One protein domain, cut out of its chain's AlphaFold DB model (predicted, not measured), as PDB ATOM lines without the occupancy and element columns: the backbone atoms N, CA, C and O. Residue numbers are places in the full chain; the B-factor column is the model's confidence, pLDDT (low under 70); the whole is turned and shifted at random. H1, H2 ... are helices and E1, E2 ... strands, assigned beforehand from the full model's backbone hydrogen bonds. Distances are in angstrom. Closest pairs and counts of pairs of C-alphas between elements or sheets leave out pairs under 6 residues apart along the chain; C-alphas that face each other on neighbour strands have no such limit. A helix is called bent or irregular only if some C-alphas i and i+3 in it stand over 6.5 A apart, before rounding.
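What this domain is: This is residues 14 to 134 of the 138 residues of an uncharacterized protein of marine sediment metagenome (UniProt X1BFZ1). Look for a small body of crossed helices: H5 lies in the middle, packed on H2, H3 and H4, and the short ladder E1 E4 sits by the beginning of H3. H1 reaches away to one side, where residues 25 to 31 stick out, and at another place the tip of the hairpin E2 E3, residues 73 to 78, sticks out. The printed part has 121 residues, in the order H1 H2 E1 E2 E3 E4 H3 H4 H5, mostly helix, with two antiparallel sheets, E1 - E4 and E2 - E3. It is compact, with a radius of gyration of the C-alphas of 15.8 A and spans of 47 by 36 by 26 A.

Where its parts are: Find E1 at residues 60 to 62, E4 at 87 to 89, E2 at 71 to 73 and E3 at 78 to 80. H1, residues 16 to 29, starts at C-alpha 16 (102.342, 156.009, 130.620) and runs 19.9 A. H2, residues 42 to 55, runs 20.8 A and is irregular: C-alphas 51 and 54 are 7.2 A apart. H3, 91 to 101, and H4, 106 to 117, each span 16.1 A; H5, 122 to 132, spans 15.1 A to C-alpha 132 (113.310, 158.545, 138.568).

How they stand to each other: Between E1 and E4, N 60 and O 89 are 3.0 A apart, within hydrogen-bond range; between E2 and E3, N 72 and O 79 are at 2.9 A. The closest C-alphas of E1 and H3 are Val 60 and Pro 91, 6.4 A. H3 touches H5 at a steep tilt of 54 degrees, closest at C-alphas Gly 96 and Ile 128, 4.6 A. H5 touches H2 at a shallow tilt of 30 degrees, opposite ways, closest at C-alphas Leu 52 and Arg 127, 6.9 A. With residues 109 to 113 alone, H4 touches H5, closest at C-alphas Arg 110 and Ile 125, 6.8 A. H1 and H2 are near each other, with 5 pairs of C-alphas within 10 A. Each O i to N i+4 pair is within range in H1, H3 and H4; H2 has 8 of 10, H5 6 of 7.

The domain as a whole: The farthest C-alphas, Glu 31 and Gly 118, are 48.5 A apart. The printed part has no cut; the link from H1 to H2 is long. Residues 36 to 39 and 131 to 134 have pLDDT under 70.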
ATOM      1  N   PHE A  14      96.468 154.637 135.400       87.06
ATOM      2  CA  PHE A  14      97.459 155.394 134.651       87.06
ATOM      3  C   PHE A  14      98.255 154.469 133.723       87.06
ATOM      4  O   PHE A  14      98.800 153.452 134.154       87.06
ATOM      5  N   ASP A  15      98.350 154.849 132.450       83.06
ATOM      6  CA  ASP A  15      99.130 154.146 131.433       83.06
ATOM      7  C   ASP A  15     100.057 155.141 130.733       83.06
ATOM      8  O   ASP A  15      99.668 155.892 129.834       83.06
ATOM      9  N   MET A  16     101.313 155.138 131.167       77.50
ATOM     10  CA  MET A  16     102.342 156.009 130.620       77.50
ATOM     11  C   MET A  16     102.601 155.778 129.132       77.50
ATOM     12  O   MET A  16     102.907 156.723 128.407       77.50
ATOM     13  N   PHE A  17     102.496 154.537 128.660       76.12
ATOM     14  CA  PHE A  17     102.809 154.225 127.272       76.12
ATOM     15  C   PHE A  17     101.742 154.779 126.344       76.12
ATOM     16  O   PHE A  17     102.088 155.356 125.317       76.12
ATOM     17  N   ARG A  18     100.470 154.724 126.756       79.12
ATOM     18  CA  ARG A  18      99.393 155.432 126.050       79.12
ATOM     19  C   ARG A  18      99.615 156.936 126.014       79.12
ATOM     20  O   ARG A  18      99.347 157.552 124.988       79.12
ATOM     21  N   LEU A  19     100.106 157.528 127.103       79.38
ATOM     22  CA  LEU A  19     100.394 158.961 127.140       79.38
ATOM     23  C   LEU A  19     101.534 159.331 126.176       79.38
ATOM     24  O   LEU A  19     101.408 160.280 125.405       79.38
ATOM     25  N   ILE A  20     102.619 158.551 126.170       77.75
ATOM     26  CA  ILE A  20     103.727 158.721 125.221       77.75
ATOM     27  C   ILE A  20     103.225 158.567 123.780       77.75
ATOM     28  O   ILE A  20     103.538 159.400 122.933       77.75
ATOM     29  N   GLU A  21     102.425 157.537 123.492       79.81
ATOM     30  CA  GLU A  21     101.848 157.301 122.162       79.81
ATOM     31  C   GLU A  21     100.966 158.470 121.711       79.81
ATOM     32  O   GLU A  21     101.152 158.976 120.605       79.81
ATOM     33  N   PHE A  22     100.102 158.981 122.590       81.69
ATOM     34  CA  PHE A  22      99.284 160.165 122.328       81.69
ATOM     35  C   PHE A  22     100.126 161.399 121.956       81.69
ATOM     36  O   PHE A  22      99.806 162.117 121.001       81.69
ATOM     37  N   TYR A  23     101.231 161.649 122.667       78.69
ATOM     38  CA  TYR A  23     102.127 162.758 122.330       78.69
ATOM     39  C   TYR A  23     102.892 162.527 121.028       78.69
ATOM     40  O   TYR A  23     103.029 163.463 120.240       78.69
ATOM     41  N   LEU A  24     103.353 161.303 120.760       79.56
ATOM     42  CA  LEU A  24     104.021 160.958 119.503       79.56
ATOM     43  C   LEU A  24     103.091 161.150 118.296       79.56
ATOM     44  O   LEU A  24     103.515 161.710 117.283       79.56
ATOM     45  N   GLU A  25     101.826 160.743 118.412       83.25
ATOM     46  CA  GLU A  25     100.799 160.997 117.398       83.25
ATOM     47  C   GLU A  25     100.560 162.499 117.216       83.25
ATOM     48  O   GLU A  25     100.619 163.005 116.097       83.25
ATOM     49  N   THR A  26     100.417 163.245 118.315       82.75
ATOM     50  CA  THR A  26     100.218 164.702 118.276       82.75
ATOM     51  C   THR A  26     101.386 165.438 117.608       82.75
ATOM     52  O   THR A  26     101.178 166.396 116.861       82.75
ATOM     53  N   ILE A  27     102.625 165.012 117.864       82.44
ATOM     54  CA  ILE A  27     103.838 165.578 117.256       82.44
ATOM     55  C   ILE A  27     103.861 165.309 115.752       82.44
ATOM     56  O   ILE A  27     104.150 166.221 114.974       82.44
ATOM     57  N   LYS A  28     103.515 164.081 115.345       80.44
ATOM     58  CA  LYS A  28     103.425 163.681 113.939       80.44
ATOM     59  C   LYS A  28     102.366 164.490 113.193       80.44
ATOM     60  O   LYS A  28     102.650 164.997 112.111       80.44
ATOM     61  N   ASP A  29     101.189 164.658 113.787       85.00
ATOM     62  CA  ASP A  29     100.075 165.404 113.194       85.00
ATOM     63  C   ASP A  29     100.367 166.905 113.057       85.00
ATOM     64  O   ASP A  29      99.817 167.574 112.184       85.00
ATOM     65  N   ARG A  30     101.241 167.445 113.915       85.56
ATOM     66  CA  ARG A  30     101.632 168.863 113.922       85.56
ATOM     67  C   ARG A  30     102.963 169.146 113.221       85.56
ATOM     68  O   ARG A  30     103.441 170.274 113.303       85.56
ATOM     69  N   GLU A  31     103.557 168.148 112.561       83.12
ATOM     70  CA  GLU A  31     104.855 168.244 111.871       83.12
ATOM     71  C   GLU A  31     105.994 168.786 112.765       83.12
ATOM     72  O   GLU A  31     106.912 169.469 112.306       83.12
ATOM     73  N   LEU A  32     105.945 168.487 114.069       79.88
ATOM     74  CA  LEU A  32     106.964 168.908 115.032       79.88
ATOM     75  C   LEU A  32     108.158 167.937 115.023       79.88
ATOM     76  O   LEU A  32     108.018 166.741 114.768       79.88
ATOM     77  N   VAL A  33     109.356 168.450 115.316       76.69
ATOM     78  CA  VAL A  33     110.586 167.644 115.346       76.69
ATOM     79  C   VAL A  33     110.794 167.061 116.741       76.69
ATOM     80  O   VAL A  33     110.862 167.803 117.720       76.69
ATOM     81  N   LEU A  34     110.945 165.737 116.829       70.81
ATOM     82  CA  LEU A  34     111.330 165.065 118.072       70.81
ATOM     83  C   LEU A  34     112.792 165.358 118.432       70.81
ATOM     84  O   LEU A  34     113.659 165.309 117.550       70.81
ATOM     85  N   PRO A  35     113.103 165.578 119.721       70.56
ATOM     86  CA  PRO A  35     114.475 165.540 120.199       70.56
ATOM     87  C   PRO A  35     115.141 164.207 119.838       70.56
ATOM     88  O   PRO A  35     114.531 163.135 119.889       70.56
ATOM     89  N   LYS A  36     116.419 164.266 119.460       69.88
ATOM     90  CA  LYS A  36     117.188 163.076 119.087       69.88
ATOM     91  C   LYS A  36     117.281 162.115 120.282       69.88
ATOM     92  O   LYS A  36     117.699 162.533 121.353       69.88
ATOM     93  N   GLY A  37     116.941 160.842 120.073       65.81
ATOM     94  CA  GLY A  37     117.030 159.788 121.095       65.81
ATOM     95  C   GLY A  37     115.765 159.573 121.933       65.81
ATOM     96  O   GLY A  37     115.734 158.673 122.762       65.81
ATOM     97  N   TYR A  38     114.697 160.344 121.697       65.50
ATOM     98  CA  TYR A  38     113.444 160.238 122.462       65.50
ATOM     99  C   TYR A  38     112.788 158.844 122.382       65.50
ATOM    100  O   TYR A  38     112.120 158.403 123.311       65.50
ATOM    101  N   THR A  39     112.995 158.120 121.282       67.19
ATOM    102  CA  THR A  39     112.444 156.773 121.069       67.19
ATOM    103  C   THR A  39     113.296 155.648 121.653       67.19
ATOM    104  O   THR A  39     112.819 154.519 121.741       67.19
ATOM    105  N   ASP A  40     114.539 155.928 122.046       71.56
ATOM    106  CA  ASP A  40     115.559 154.888 122.223       71.56
ATOM    107  C   ASP A  40     115.470 154.191 123.593       71.56
ATOM    108  O   ASP A  40     115.965 153.079 123.759       71.56
ATOM    109  N   TYR A  41     114.784 154.805 124.562       71.50
ATOM    110  CA  TYR A  41     114.667 154.295 125.936       71.50
ATOM    111  C   TYR A  41     113.366 153.525 126.203       71.50
ATOM    112  O   TYR A  41     113.228 152.882 127.244       71.50
ATOM    113  N   ARG A  42     112.406 153.556 125.264       72.75
ATOM    114  CA  ARG A  42     111.048 153.016 125.467       72.75
ATOM    115  C   ARG A  42     111.058 151.525 125.801       72.75
ATOM    116  O   ARG A  42     110.363 151.108 126.721       72.75
ATOM    117  N   GLU A  43     111.810 150.731 125.042       76.00
ATOM    118  CA  GLU A  43     111.854 149.273 125.215       76.00
ATOM    119  C   GLU A  43     112.504 148.889 126.548       76.00
ATOM    120  O   GLU A  43     111.958 148.074 127.282       76.00
ATOM    121  N   GLN A  44     113.589 149.566 126.928       77.75
ATOM    122  CA  GLN A  44     114.282 149.324 128.197       77.75
ATOM    123  C   GLN A  44     113.400 149.667 129.405       77.75
ATOM    124  O   GLN A  44     113.285 148.870 130.333       77.75
ATOM    125  N   ILE A  45     112.729 150.824 129.373       76.81
ATOM    126  CA  ILE A  45     111.794 151.234 130.431       76.81
ATOM    127  C   ILE A  45     110.619 150.254 130.521       76.81
ATOM    128  O   ILE A  45     110.211 149.889 131.624       76.81
ATOM    129  N   TRP A  46     110.096 149.791 129.379       77.69
ATOM    130  CA  TRP A  46     109.038 148.780 129.333       77.69
ATOM    131  C   TRP A  46     109.489 147.463 129.972       77.69
ATOM    132  O   TRP A  46     108.817 146.960 130.870       77.69
ATOM    133  N   GLU A  47     110.644 146.927 129.577       82.31
ATOM    134  CA  GLU A  47     111.185 145.679 130.127       82.31
ATOM    135  C   GLU A  47     111.430 145.767 131.639       82.31
ATOM    136  O   GLU A  47     111.056 144.859 132.387       82.31
ATOM    137  N   MET A  48     112.013 146.873 132.108       78.88
ATOM    138  CA  MET A  48     112.219 147.115 133.537       78.88
ATOM    139  C   MET A  48     110.883 147.247 134.280       78.88
ATOM    140  O   MET A  48     110.726 146.692 135.369       78.88
ATOM    141  N   GLY A  49     109.909 147.942 133.690       78.12
ATOM    142  CA  GLY A  49     108.561 148.089 134.231       78.12
ATOM    143  C   GLY A  49     107.847 146.752 134.393       78.12
ATOM    144  O   GLY A  49     107.349 146.465 135.484       78.12
ATOM    145  N   GLU A  50     107.859 145.920 133.352       82.44
ATOM    146  CA  GLU A  50     107.272 144.575 133.339       82.44
ATOM    147  C   GLU A  50     107.934 143.654 134.368       82.44
ATOM    148  O   GLU A  50     107.246 142.957 135.118       82.44
ATOM    149  N   ALA A  51     109.264 143.700 134.489       84.25
ATOM    150  CA  ALA A  51     109.995 142.924 135.489       84.25
ATOM    151  C   ALA A  51     109.602 143.286 136.935       84.25
ATOM    152  O   ALA A  51     109.746 142.459 137.842       84.25
ATOM    153  N   LEU A  52     109.092 144.503 137.159       80.12
ATOM    154  CA  LEU A  52     108.663 144.978 138.472       80.12
ATOM    155  C   LEU A  52     107.162 144.806 138.753       80.12
ATOM    156  O   LEU A  52     106.766 144.908 139.919       80.12
ATOM    157  N   VAL A  53     106.337 144.483 137.746       82.38
ATOM    158  CA  VAL A  53     104.886 144.239 137.897       82.38
ATOM    159  C   VAL A  53     104.563 143.242 139.020       82.38
ATOM    160  O   VAL A  53     103.708 143.570 139.843       82.38
ATOM    161  N   PRO A  54     105.245 142.082 139.156       85.94
ATOM    162  CA  PRO A  54     104.922 141.101 140.198       85.94
ATOM    163  C   PRO A  54     105.132 141.600 141.629       85.94
ATOM    164  O   PRO A  54     104.640 140.986 142.572       85.94
ATOM    165  N   TYR A  55     105.897 142.679 141.810       83.19
ATOM    166  CA  TYR A  55     106.152 143.253 143.125       83.19
ATOM    167  C   TYR A  55     105.153 144.349 143.484       83.19
ATOM    168  O   TYR A  55     105.106 144.734 144.650       83.19
ATOM    169  N   ARG A  56     104.371 144.867 142.527       83.25
ATOM    170  CA  ARG A  56     103.348 145.885 142.793       83.25
ATOM    171  C   ARG A  56     102.286 145.296 143.716       83.25
ATOM    172  O   ARG A  56     101.734 144.236 143.440       83.25
ATOM    173  N   GLU A  57     102.002 145.982 144.816       82.75
ATOM    174  CA  GLU A  57     101.018 145.498 145.790       82.75
ATOM    175  C   GLU A  57      99.592 145.801 145.326       82.75
ATOM    176  O   GLU A  57      98.753 144.910 145.212       82.75
ATOM    177  N   LYS A  58      99.315 147.081 145.066       89.25
ATOM    178  CA  LYS A  58      97.994 147.579 144.694       89.25
ATOM    179  C   LYS A  58      98.136 148.896 143.936       89.25
ATOM    180  O   LYS A  58      98.938 149.739 144.332       89.25
ATOM    181  N   LEU A  59      97.312 149.081 142.904       92.94
ATOM    182  CA  LEU A  59      97.134 150.388 142.276       92.94
ATOM    183  C   LEU A  59      96.281 151.284 143.177       92.94
ATOM    184  O   LEU A  59      95.200 150.894 143.635       92.94
ATOM    185  N   VAL A  60      96.782 152.478 143.448       95.94
ATOM    186  CA  VAL A  60      96.146 153.478 144.310       95.94
ATOM    187  C   VAL A  60      95.993 154.780 143.538       95.94
ATOM    188  O   VAL A  60      96.744 154.986 142.587       95.94
ATOM    189  N   PRO A  61      95.042 155.655 143.900       96.88
ATOM    190  CA  PRO A  61      94.973 156.980 143.297       96.88
ATOM    191  C   PRO A  61      96.314 157.700 143.473       96.88
ATOM    192  O   PRO A  61      96.740 157.929 144.603       96.88
ATOM    193  N   CYS A  62      96.960 158.031 142.359       95.19
ATOM    194  CA  CYS A  62      98.225 158.754 142.298       95.19
ATOM    195  C   CYS A  62      98.037 160.056 141.527       95.19
ATOM    196  O   CYS A  62      97.155 160.164 140.668       95.19
ATOM    197  N   HIS A  63      98.867 161.040 141.850       94.50
ATOM    198  CA  HIS A  63      98.887 162.324 141.163       94.50
ATOM    199  C   HIS A  63      99.554 162.212 139.788       94.50
ATOM    200  O   HIS A  63      99.079 162.792 138.817       94.50
ATOM    201  N   ASN A  64     100.640 161.436 139.725       90.81
ATOM    202  CA  ASN A  64     101.528 161.206 138.586       90.81
ATOM    203  C   ASN A  64     102.304 162.437 138.077       90.81
ATOM    204  O   ASN A  64     102.983 162.330 137.062       90.81
ATOM    205  N   ASP A  65     102.249 163.576 138.778       89.12
ATOM    206  CA  ASP A  65     102.934 164.820 138.374       89.12
ATOM    207  C   ASP A  65     103.232 165.739 139.577       89.12
ATOM    208  O   ASP A  65     102.648 166.811 139.737       89.12
ATOM    209  N   LEU A  66     104.076 165.282 140.509       86.94
ATOM    210  CA  LEU A  66     104.342 165.979 141.779       86.94
ATOM    211  C   LEU A  66     105.509 166.966 141.689       86.94
ATOM    212  O   LEU A  66     106.418 166.956 142.523       86.94
ATOM    213  N   VAL A  67     105.455 167.850 140.699       87.94
ATOM    214  CA  VAL A  67     106.383 168.980 140.596       87.94
ATOM    215  C   VAL A  67     106.094 170.027 141.685       87.94
ATOM    216  O   VAL A  67     104.946 170.156 142.122       87.94
ATOM    217  N   PRO A  68     107.080 170.844 142.113       87.19
ATOM    218  CA  PRO A  68     106.876 171.854 143.154       87.19
ATOM    219  C   PRO A  68     105.737 172.834 142.841       87.19
ATOM    220  O   PRO A  68     105.075 173.316 143.754       87.19
ATOM    221  N   GLY A  69     105.471 173.100 141.556       87.81
ATOM    222  CA  GLY A  69     104.353 173.944 141.117       87.81
ATOM    223  C   GLY A  69     102.963 173.388 141.455       87.81
ATOM    224  O   GLY A  69     102.029 174.171 141.623       87.81
ATOM    225  N   ASN A  70     102.840 172.070 141.627       92.31
ATOM    226  CA  ASN A  70     101.586 171.376 141.929       92.31
ATOM    227  C   ASN A  70     101.390 171.140 143.436       92.31
ATOM    228  O   ASN A  70     100.391 170.552 143.853       92.31
ATOM    229  N   ILE A  71     102.322 171.606 144.273       92.00
ATOM    230  CA  ILE A  71     102.289 171.434 145.725       92.00
ATOM    231  C   ILE A  71     102.204 172.809 146.388       92.00
ATOM    232  O   ILE A  71     103.089 173.647 146.244       92.00
ATOM    233  N   MET A  72     101.150 173.032 147.171       92.44
ATOM    234  CA  MET A  72     100.989 174.245 147.972       92.44
ATOM    235  C   MET A  72     100.924 173.885 149.451       92.44
ATOM    236  O   MET A  72     100.065 173.112 149.861       92.44
ATOM    237  N   ASP A  73     101.801 174.470 150.259       92.75
ATOM    238  CA  ASP A  73     101.783 174.330 151.716       92.75
ATOM    239  C   ASP A  73     101.405 175.673 152.353       92.75
ATOM    240  O   ASP A  73     102.084 176.679 152.142       92.75
ATOM    241  N   ASP A  74     100.305 175.700 153.112       93.50
ATOM    242  CA  ASP A  74      99.856 176.888 153.850       93.50
ATOM    243  C   ASP A  74     100.362 176.931 155.309       93.50
ATOM    244  O   ASP A  74      99.986 177.819 156.079       93.50
ATOM    245  N   GLY A  75     101.206 175.969 155.699       92.44
ATOM    246  CA  GLY A  75     101.738 175.781 157.049       92.44
ATOM    247  C   GLY A  75     100.844 174.947 157.973       92.44
ATOM    248  O   GLY A  75     101.301 174.526 159.037       92.44
ATOM    249  N   ASN A  76      99.593 174.679 157.586       92.56
ATOM    250  CA  ASN A  76      98.665 173.798 158.302       92.56
ATOM    251  C   ASN A  76      98.334 172.539 157.497       92.56
ATOM    252  O   ASN A  76      98.102 171.475 158.075       92.56
ATOM    253  N   ARG A  77      98.268 172.665 156.170       91.12
ATOM    254  CA  ARG A  77      97.928 171.593 155.245       91.12
ATOM    255  C   ARG A  77      98.683 171.756 153.931       91.12
ATOM    256  O   ARG A  77      98.847 172.851 153.406       91.12
ATOM    257  N   VAL A  78      99.036 170.606 153.365       91.31
ATOM    258  CA  VAL A  78      99.522 170.498 151.993       91.31
ATOM    259  C   VAL A  78      98.345 170.241 151.054       91.31
ATOM    260  O   VAL A  78      97.573 169.299 151.250       91.31
ATOM    261  N   PHE A  79      98.233 171.067 150.024       92.75
ATOM    262  CA  PHE A  79      97.308 170.929 148.908       92.75
ATOM    263  C   PHE A  79      98.069 170.432 147.682       92.75
ATOM    264  O   PHE A  79      99.175 170.891 147.400       92.75
ATOM    265  N   LEU A  80      97.448 169.504 146.957       93.06
ATOM    266  CA  LEU A  80      97.886 169.081 145.631       93.06
ATOM    267  C   LEU A  80      96.977 169.752 144.601       93.06
ATOM    268  O   LEU A  80      95.771 169.874 144.839       93.06
ATOM    269  N   LEU A  81      97.554 170.214 143.502       92.12
ATOM    270  CA  LEU A  81      96.890 170.951 142.430       92.12
ATOM    271  C   LEU A  81      97.154 170.249 141.099       92.12
ATOM    272  O   LEU A  81      98.159 169.575 140.977       92.12
ATOM    273  N   ASP A  82      96.307 170.503 140.101       90.81
ATOM    274  CA  ASP A  82      96.497 170.017 138.726       90.81
ATOM    275  C   ASP A  82      96.540 168.477 138.593       90.81
ATOM    276  O   ASP A  82      97.581 167.832 138.531       90.81
ATOM    277  N   PHE A  83      95.349 167.875 138.548       91.19
ATOM    278  CA  PHE A  83      95.158 166.420 138.499       91.19
ATOM    279  C   PHE A  83      95.045 165.878 137.062       91.19
ATOM    280  O   PHE A  83      94.508 164.787 136.859       91.19
ATOM    281  N   ASP A  84      95.526 166.606 136.053       87.12
ATOM    282  CA  ASP A  84      95.327 166.249 134.640       87.12
ATOM    283  C   ASP A  84      95.959 164.893 134.261       87.12
ATOM    284  O   ASP A  84      95.425 164.174 133.413       87.12
ATOM    285  N   TYR A  85      97.041 164.493 134.940       87.31
ATOM    286  CA  TYR A  85      97.690 163.184 134.765       87.31
ATOM    287  C   TYR A  85      97.309 162.148 135.828       87.31
ATOM    288  O   TYR A  85      97.851 161.040 135.848       87.31
ATOM    289  N   SER A  86      96.385 162.475 136.728       92.50
ATOM    290  CA  SER A  86      96.036 161.590 137.835       92.50
ATOM    291  C   SER A  86      95.307 160.328 137.375       92.50
ATOM    292  O   SER A  86      94.484 160.332 136.463       92.50
ATOM    293  N   GLY A  87      95.599 159.219 138.049       93.88
ATOM    294  CA  GLY A  87      95.060 157.898 137.734       93.88
ATOM    295  C   GLY A  87      95.521 156.871 138.759       93.88
ATOM    296  O   GLY A  87      96.423 157.150 139.553       93.88
ATOM    297  N   ASN A  88      94.901 155.689 138.792       95.00
ATOM    298  CA  ASN A  88      95.379 154.646 139.698       95.00
ATOM    299  C   ASN A  88      96.717 154.099 139.195       95.00
ATOM    300  O   ASN A  88      96.803 153.617 138.065       95.00
ATOM    301  N   ASN A  89      97.751 154.153 140.027       92.69
ATOM    302  CA  ASN A  89      99.100 153.741 139.656       92.69
ATOM    303  C   ASN A  89      99.821 153.063 140.833       92.69
ATOM    304  O   ASN A  89      99.285 152.954 141.939       92.69
ATOM    305  N   ASP A  90     101.035 152.569 140.591       92.12
ATOM    306  CA  ASP A  90     101.950 152.183 141.660       92.12
ATOM    307  C   ASP A  90     102.302 153.429 142.496       92.12
ATOM    308  O   ASP A  90     102.821 154.398 141.939       92.12
ATOM    309  N   PRO A  91     102.095 153.426 143.826       94.12
ATOM    310  CA  PRO A  91     102.476 154.551 144.684       94.12
ATOM    311  C   PRO A  91     103.965 154.920 144.605       94.12
ATOM    312  O   PRO A  91     104.326 156.054 144.913       94.12
ATOM    313  N   CYS A  92     104.839 153.992 144.199       93.12
ATOM    314  CA  CYS A  92     106.250 154.280 143.940       93.12
ATOM    315  C   CYS A  92     106.465 155.268 142.781       93.12
ATOM    316  O   CYS A  92     107.554 155.829 142.693       93.12
ATOM    317  N   PHE A  93     105.463 155.496 141.925       90.88
ATOM    318  CA  PHE A  93     105.512 156.496 140.863       90.88
ATOM    319  C   PHE A  93     105.583 157.914 141.434       90.88
ATOM    320  O   PHE A  93     106.553 158.631 141.197       90.88
ATOM    321  N   ASP A  94     104.632 158.272 142.295       93.06
ATOM    322  CA  ASP A  94     104.613 159.576 142.963       93.06
ATOM    323  C   ASP A  94     105.814 159.772 143.905       93.06
ATOM    324  O   ASP A  94     106.367 160.869 144.000       93.06
ATOM    325  N   LEU A  95     106.260 158.708 144.589       93.81
ATOM    326  CA  LEU A  95     107.473 158.768 145.416       93.81
ATOM    327  C   LEU A  95     108.741 158.977 144.574       93.81
ATOM    328  O   LEU A  95     109.672 159.632 145.039       93.81
ATOM    329  N   GLY A  96     108.789 158.428 143.359       91.75
ATOM    330  CA  GLY A  96     109.865 158.691 142.406       91.75
ATOM    331  C   GLY A  96     109.830 160.140 141.939       91.75
ATOM    332  O   GLY A  96     110.821 160.843 142.090       91.75
ATOM    333  N   SER A  97     108.669 160.612 141.479       89.12
ATOM    334  CA  SER A  97     108.477 161.992 141.015       89.12
ATOM    335  C   SER A  97     108.960 163.014 142.050       89.12
ATOM    336  O   SER A  97     109.841 163.812 141.745       89.12
ATOM    337  N   ILE A  98     108.513 162.915 143.307       90.00
ATOM    338  CA  ILE A  98     108.948 163.864 144.344       90.00
ATOM    339  C   ILE A  98     110.444 163.747 144.673       90.00
ATOM    340  O   ILE A  98     111.065 164.729 145.067       90.00
ATOM    341  N   SER A  99     111.033 162.557 144.515       91.94
ATOM    342  CA  SER A  99     112.461 162.339 144.763       91.94
ATOM    343  C   SER A  99     113.334 162.975 143.678       91.94
ATOM    344  O   SER A  99     114.392 163.498 144.014       91.94
ATOM    345  N   VAL A 100     112.895 162.972 142.408       87.94
ATOM    346  CA  VAL A 100     113.570 163.715 141.322       87.94
ATOM    347  C   VAL A 100     113.508 165.208 141.605       87.94
ATOM    348  O   VAL A 100     114.537 165.874 141.647       87.94
ATOM    349  N   GLU A 101     112.302 165.717 141.838       86.62
ATOM    350  CA  GLU A 101     112.040 167.151 141.967       86.62
ATOM    351  C   GLU A 101     112.709 167.774 143.195       86.62
ATOM    352  O   GLU A 101     113.090 168.942 143.184       86.62
ATOM    353  N   ALA A 102     112.869 166.992 144.262       88.94
ATOM    354  CA  ALA A 102     113.564 167.413 145.470       88.94
ATOM    355  C   ALA A 102     115.064 167.061 145.474       88.94
ATOM    356  O   ALA A 102     115.718 167.260 146.499       88.94
ATOM    357  N   GLU A 103     115.595 166.532 144.365       90.62
ATOM    358  CA  GLU A 103     116.996 166.119 144.195       90.62
ATOM    359  C   GLU A 103     117.491 165.177 145.311       90.62
ATOM    360  O   GLU A 103     118.586 165.331 145.856       90.62
ATOM    361  N   TYR A 104     116.665 164.198 145.693       92.94
ATOM    362  CA  TYR A 104     116.980 163.284 146.789       92.94
ATOM    363  C   TYR A 104     118.109 162.310 146.442       92.94
ATOM    364  O   TYR A 104     118.107 161.661 145.395       92.94
ATOM    365  N   ASP A 105     119.040 162.137 147.382       93.75
ATOM    366  CA  ASP A 105     120.026 161.060 147.339       93.75
ATOM    367  C   ASP A 105     119.429 159.697 147.757       93.75
ATOM    368  O   ASP A 105     118.297 159.601 148.239       93.75
ATOM    369  N   ASP A 106     120.188 158.604 147.597       93.44
ATOM    370  CA  ASP A 106     119.712 157.248 147.934       93.44
ATOM    371  C   ASP A 106     119.319 157.104 149.416       93.44
ATOM    372  O   ASP A 106     118.389 156.366 149.752       93.44
ATOM    373  N   THR A 107     119.974 157.845 150.315       96.38
ATOM    374  CA  THR A 107     119.619 157.836 151.739       96.38
ATOM    375  C   THR A 107     118.251 158.480 151.932       96.38
ATOM    376  O   THR A 107     117.388 157.902 152.590       96.38
ATOM    377  N   GLN A 108     118.012 159.635 151.314       96.56
ATOM    378  CA  GLN A 108     116.736 160.344 151.373       96.56
ATOM    379  C   GLN A 108     115.604 159.550 150.712       96.56
ATOM    380  O   GLN A 108     114.515 159.470 151.277       96.56
ATOM    381  N   VAL A 109     115.863 158.879 149.586       95.69
ATOM    382  CA  VAL A 109     114.902 157.963 148.944       95.69
ATOM    383  C   VAL A 109     114.523 156.815 149.883       95.69
ATOM    384  O   VAL A 109     113.345 156.476 150.025       95.69
ATOM    385  N   ARG A 110     115.498 156.227 150.583       96.38
ATOM    386  CA  ARG A 110     115.251 155.169 151.575       96.38
ATOM    387  C   ARG A 110     114.466 155.671 152.783       96.38
ATOM    388  O   ARG A 110     113.579 154.960 153.263       96.38
ATOM    389  N   GLU A 111     114.750 156.878 153.263       97.12
ATOM    390  CA  GLU A 111     113.973 157.514 154.332       97.12
ATOM    391  C   GLU A 111     112.539 157.822 153.883       97.12
ATOM    392  O   GLU A 111     111.600 157.550 154.631       97.12
ATOM    393  N   LEU A 112     112.342 158.290 152.648       95.56
ATOM    394  CA  LEU A 112     111.020 158.495 152.055       95.56
ATOM    395  C   LEU A 112     110.243 157.175 151.964       95.56
ATOM    396  O   LEU A 112     109.085 157.102 152.386       95.56
ATOM    397  N   ALA A 113     110.884 156.111 151.472       95.50
ATOM    398  CA  ALA A 113     110.289 154.781 151.397       95.50
ATOM    399  C   ALA A 113     109.892 154.268 152.788       95.50
ATOM    400  O   ALA A 113     108.764 153.806 152.972       95.50
ATOM    401  N   ARG A 114     110.768 154.429 153.791       96.75
ATOM    402  CA  ARG A 114     110.474 154.074 155.184       96.75
ATOM    403  C   ARG A 114     109.325 154.904 155.747       96.75
ATOM    404  O   ARG A 114     108.436 154.348 156.386       96.75
ATOM    405  N   ALA A 115     109.308 156.210 155.506       96.12
ATOM    406  CA  ALA A 115     108.241 157.090 155.962       96.12
ATOM    407  C   ALA A 115     106.894 156.694 155.344       96.12
ATOM    408  O   ALA A 115     105.872 156.733 156.034       96.12
ATOM    409  N   TYR A 116     106.876 156.269 154.077       95.94
ATOM    410  CA  TYR A 116     105.666 155.845 153.382       95.94
ATOM    411  C   TYR A 116     105.202 154.432 153.792       95.94
ATOM    412  O   TYR A 116     104.091 154.287 154.309       95.94
ATOM    413  N   TYR A 117     106.048 153.410 153.631       94.25
ATOM    414  CA  TYR A 117     105.703 151.992 153.836       94.25
ATOM    415  C   TYR A 117     105.905 151.487 155.271       94.25
ATOM    416  O   TYR A 117     105.405 150.424 155.629       94.25
ATOM    417  N   GLY A 118     106.644 152.218 156.107       95.06
ATOM    418  CA  GLY A 118     107.034 151.777 157.452       95.06
ATOM    419  C   GLY A 118     108.227 150.814 157.480       95.06
ATOM    420  O   GLY A 118     108.644 150.398 158.558       95.06
ATOM    421  N   LEU A 119     108.791 150.466 156.321       93.25
ATOM    422  CA  LEU A 119     109.933 149.564 156.171       93.25
ATOM    423  C   LEU A 119     110.811 149.982 154.987       93.25
ATOM    424  O   LEU A 119     110.401 150.795 154.160       93.25
ATOM    425  N   ILE A 120     112.009 149.403 154.903       92.38
ATOM    426  CA  ILE A 120     112.871 149.489 153.719       92.38
ATOM    427  C   ILE A 120     112.957 148.097 153.102       92.38
ATOM    428  O   ILE A 120     113.381 147.154 153.766       92.38
ATOM    429  N   ASP A 121     112.571 147.996 151.834       93.19
ATOM    430  CA  ASP A 121     112.702 146.801 150.999       93.19
ATOM    431  C   ASP A 121     113.339 147.223 149.670       93.19
ATOM    432  O   ASP A 121     112.870 148.165 149.030       93.19
ATOM    433  N   GLU A 122     114.399 146.536 149.241       92.44
ATOM    434  CA  GLU A 122     115.117 146.854 147.998       92.44
ATOM    435  C   GLU A 122     114.218 146.811 146.757       92.44
ATOM    436  O   GLU A 122     114.459 147.539 145.799       92.44
ATOM    437  N   LYS A 123     113.143 146.016 146.764       91.06
ATOM    438  CA  LYS A 123     112.163 145.988 145.671       91.06
ATOM    439  C   LYS A 123     111.371 147.288 145.606       91.06
ATOM    440  O   LYS A 123     111.103 147.776 144.515       91.06
ATOM    441  N   ILE A 124     111.017 147.863 146.756       92.75
ATOM    442  CA  ILE A 124     110.348 149.169 146.826       92.75
ATOM    443  C   ILE A 124     111.303 150.253 146.328       92.75
ATOM    444  O   ILE A 124     110.909 151.077 145.508       92.75
ATOM    445  N   ILE A 125     112.560 150.216 146.778       93.69
ATOM    446  CA  ILE A 125     113.591 151.166 146.348       93.69
ATOM    447  C   ILE A 125     113.813 151.079 144.834       93.69
ATOM    448  O   ILE A 125     113.788 152.100 144.154       93.69
ATOM    449  N   ALA A 126     113.915 149.870 144.276       90.69
ATOM    450  CA  ALA A 126     114.038 149.660 142.837       90.69
ATOM    451  C   ALA A 126     112.841 150.218 142.048       90.69
ATOM    452  O   ALA A 126     113.037 150.827 140.998       90.69
ATOM    453  N   ARG A 127     111.607 150.066 142.555       90.62
ATOM    454  CA  ARG A 127     110.415 150.661 141.923       90.62
ATOM    455  C   ARG A 127     110.419 152.188 141.982       90.62
ATOM    456  O   ARG A 127     109.997 152.812 141.018       90.62
ATOM    457  N   ILE A 128     110.884 152.797 143.076       91.62
ATOM    458  CA  ILE A 128     111.018 154.261 143.168       91.62
ATOM    459  C   ILE A 128     112.060 154.752 142.153       91.62
ATOM    460  O   ILE A 128     111.774 155.654 141.372       91.62
ATOM    461  N   HIS A 129     113.223 154.092 142.099       87.50
ATOM    462  CA  HIS A 129     114.313 154.420 141.174       87.50
ATOM    463  C   HIS A 129     113.944 154.244 139.698       87.50
ATOM    464  O   HIS A 129     114.384 155.041 138.875       87.50
ATOM    465  N   LEU A 130     113.117 153.251 139.349       80.19
ATOM    466  CA  LEU A 130     112.615 153.104 137.978       80.19
ATOM    467  C   LEU A 130     111.889 154.375 137.519       80.19
ATOM    468  O   LEU A 130     112.109 154.842 136.407       80.19
ATOM    469  N   ASN A 131     111.071 154.963 138.391       68.69
ATOM    470  CA  ASN A 131     110.306 156.161 138.062       68.69
ATOM    471  C   ASN A 131     111.159 157.442 138.064       68.69
ATOM    472  O   ASN A 131     110.779 158.405 137.405       68.69
ATOM    473  N   LEU A 132     112.342 157.444 138.701       59.91
ATOM    474  CA  LEU A 132     113.310 158.545 138.568       59.91
ATOM    475  C   LEU A 132     113.832 158.693 137.130       59.91
ATOM    476  O   LEU A 132     114.166 159.792 136.705       59.91
ATOM    477  N   GLN A 133     113.926 157.591 136.381       57.62
ATOM    478  CA  GLN A 133     114.506 157.568 135.028       57.62
ATOM    479  C   GLN A 133     113.505 157.942 133.930       57.62
ATOM    480  O   GLN A 133     113.853 157.990 132.753       57.62
ATOM    481  N   ILE A 134     112.253 158.166 134.319       55.12
ATOM    482  CA  ILE A 134     111.115 158.351 133.425       55.12
ATOM    483  C   ILE A 134     110.676 159.829 133.357       55.12
ATOM    484  O   ILE A 134     109.934 160.216 132.454       55.12
TER     485      ILE A 134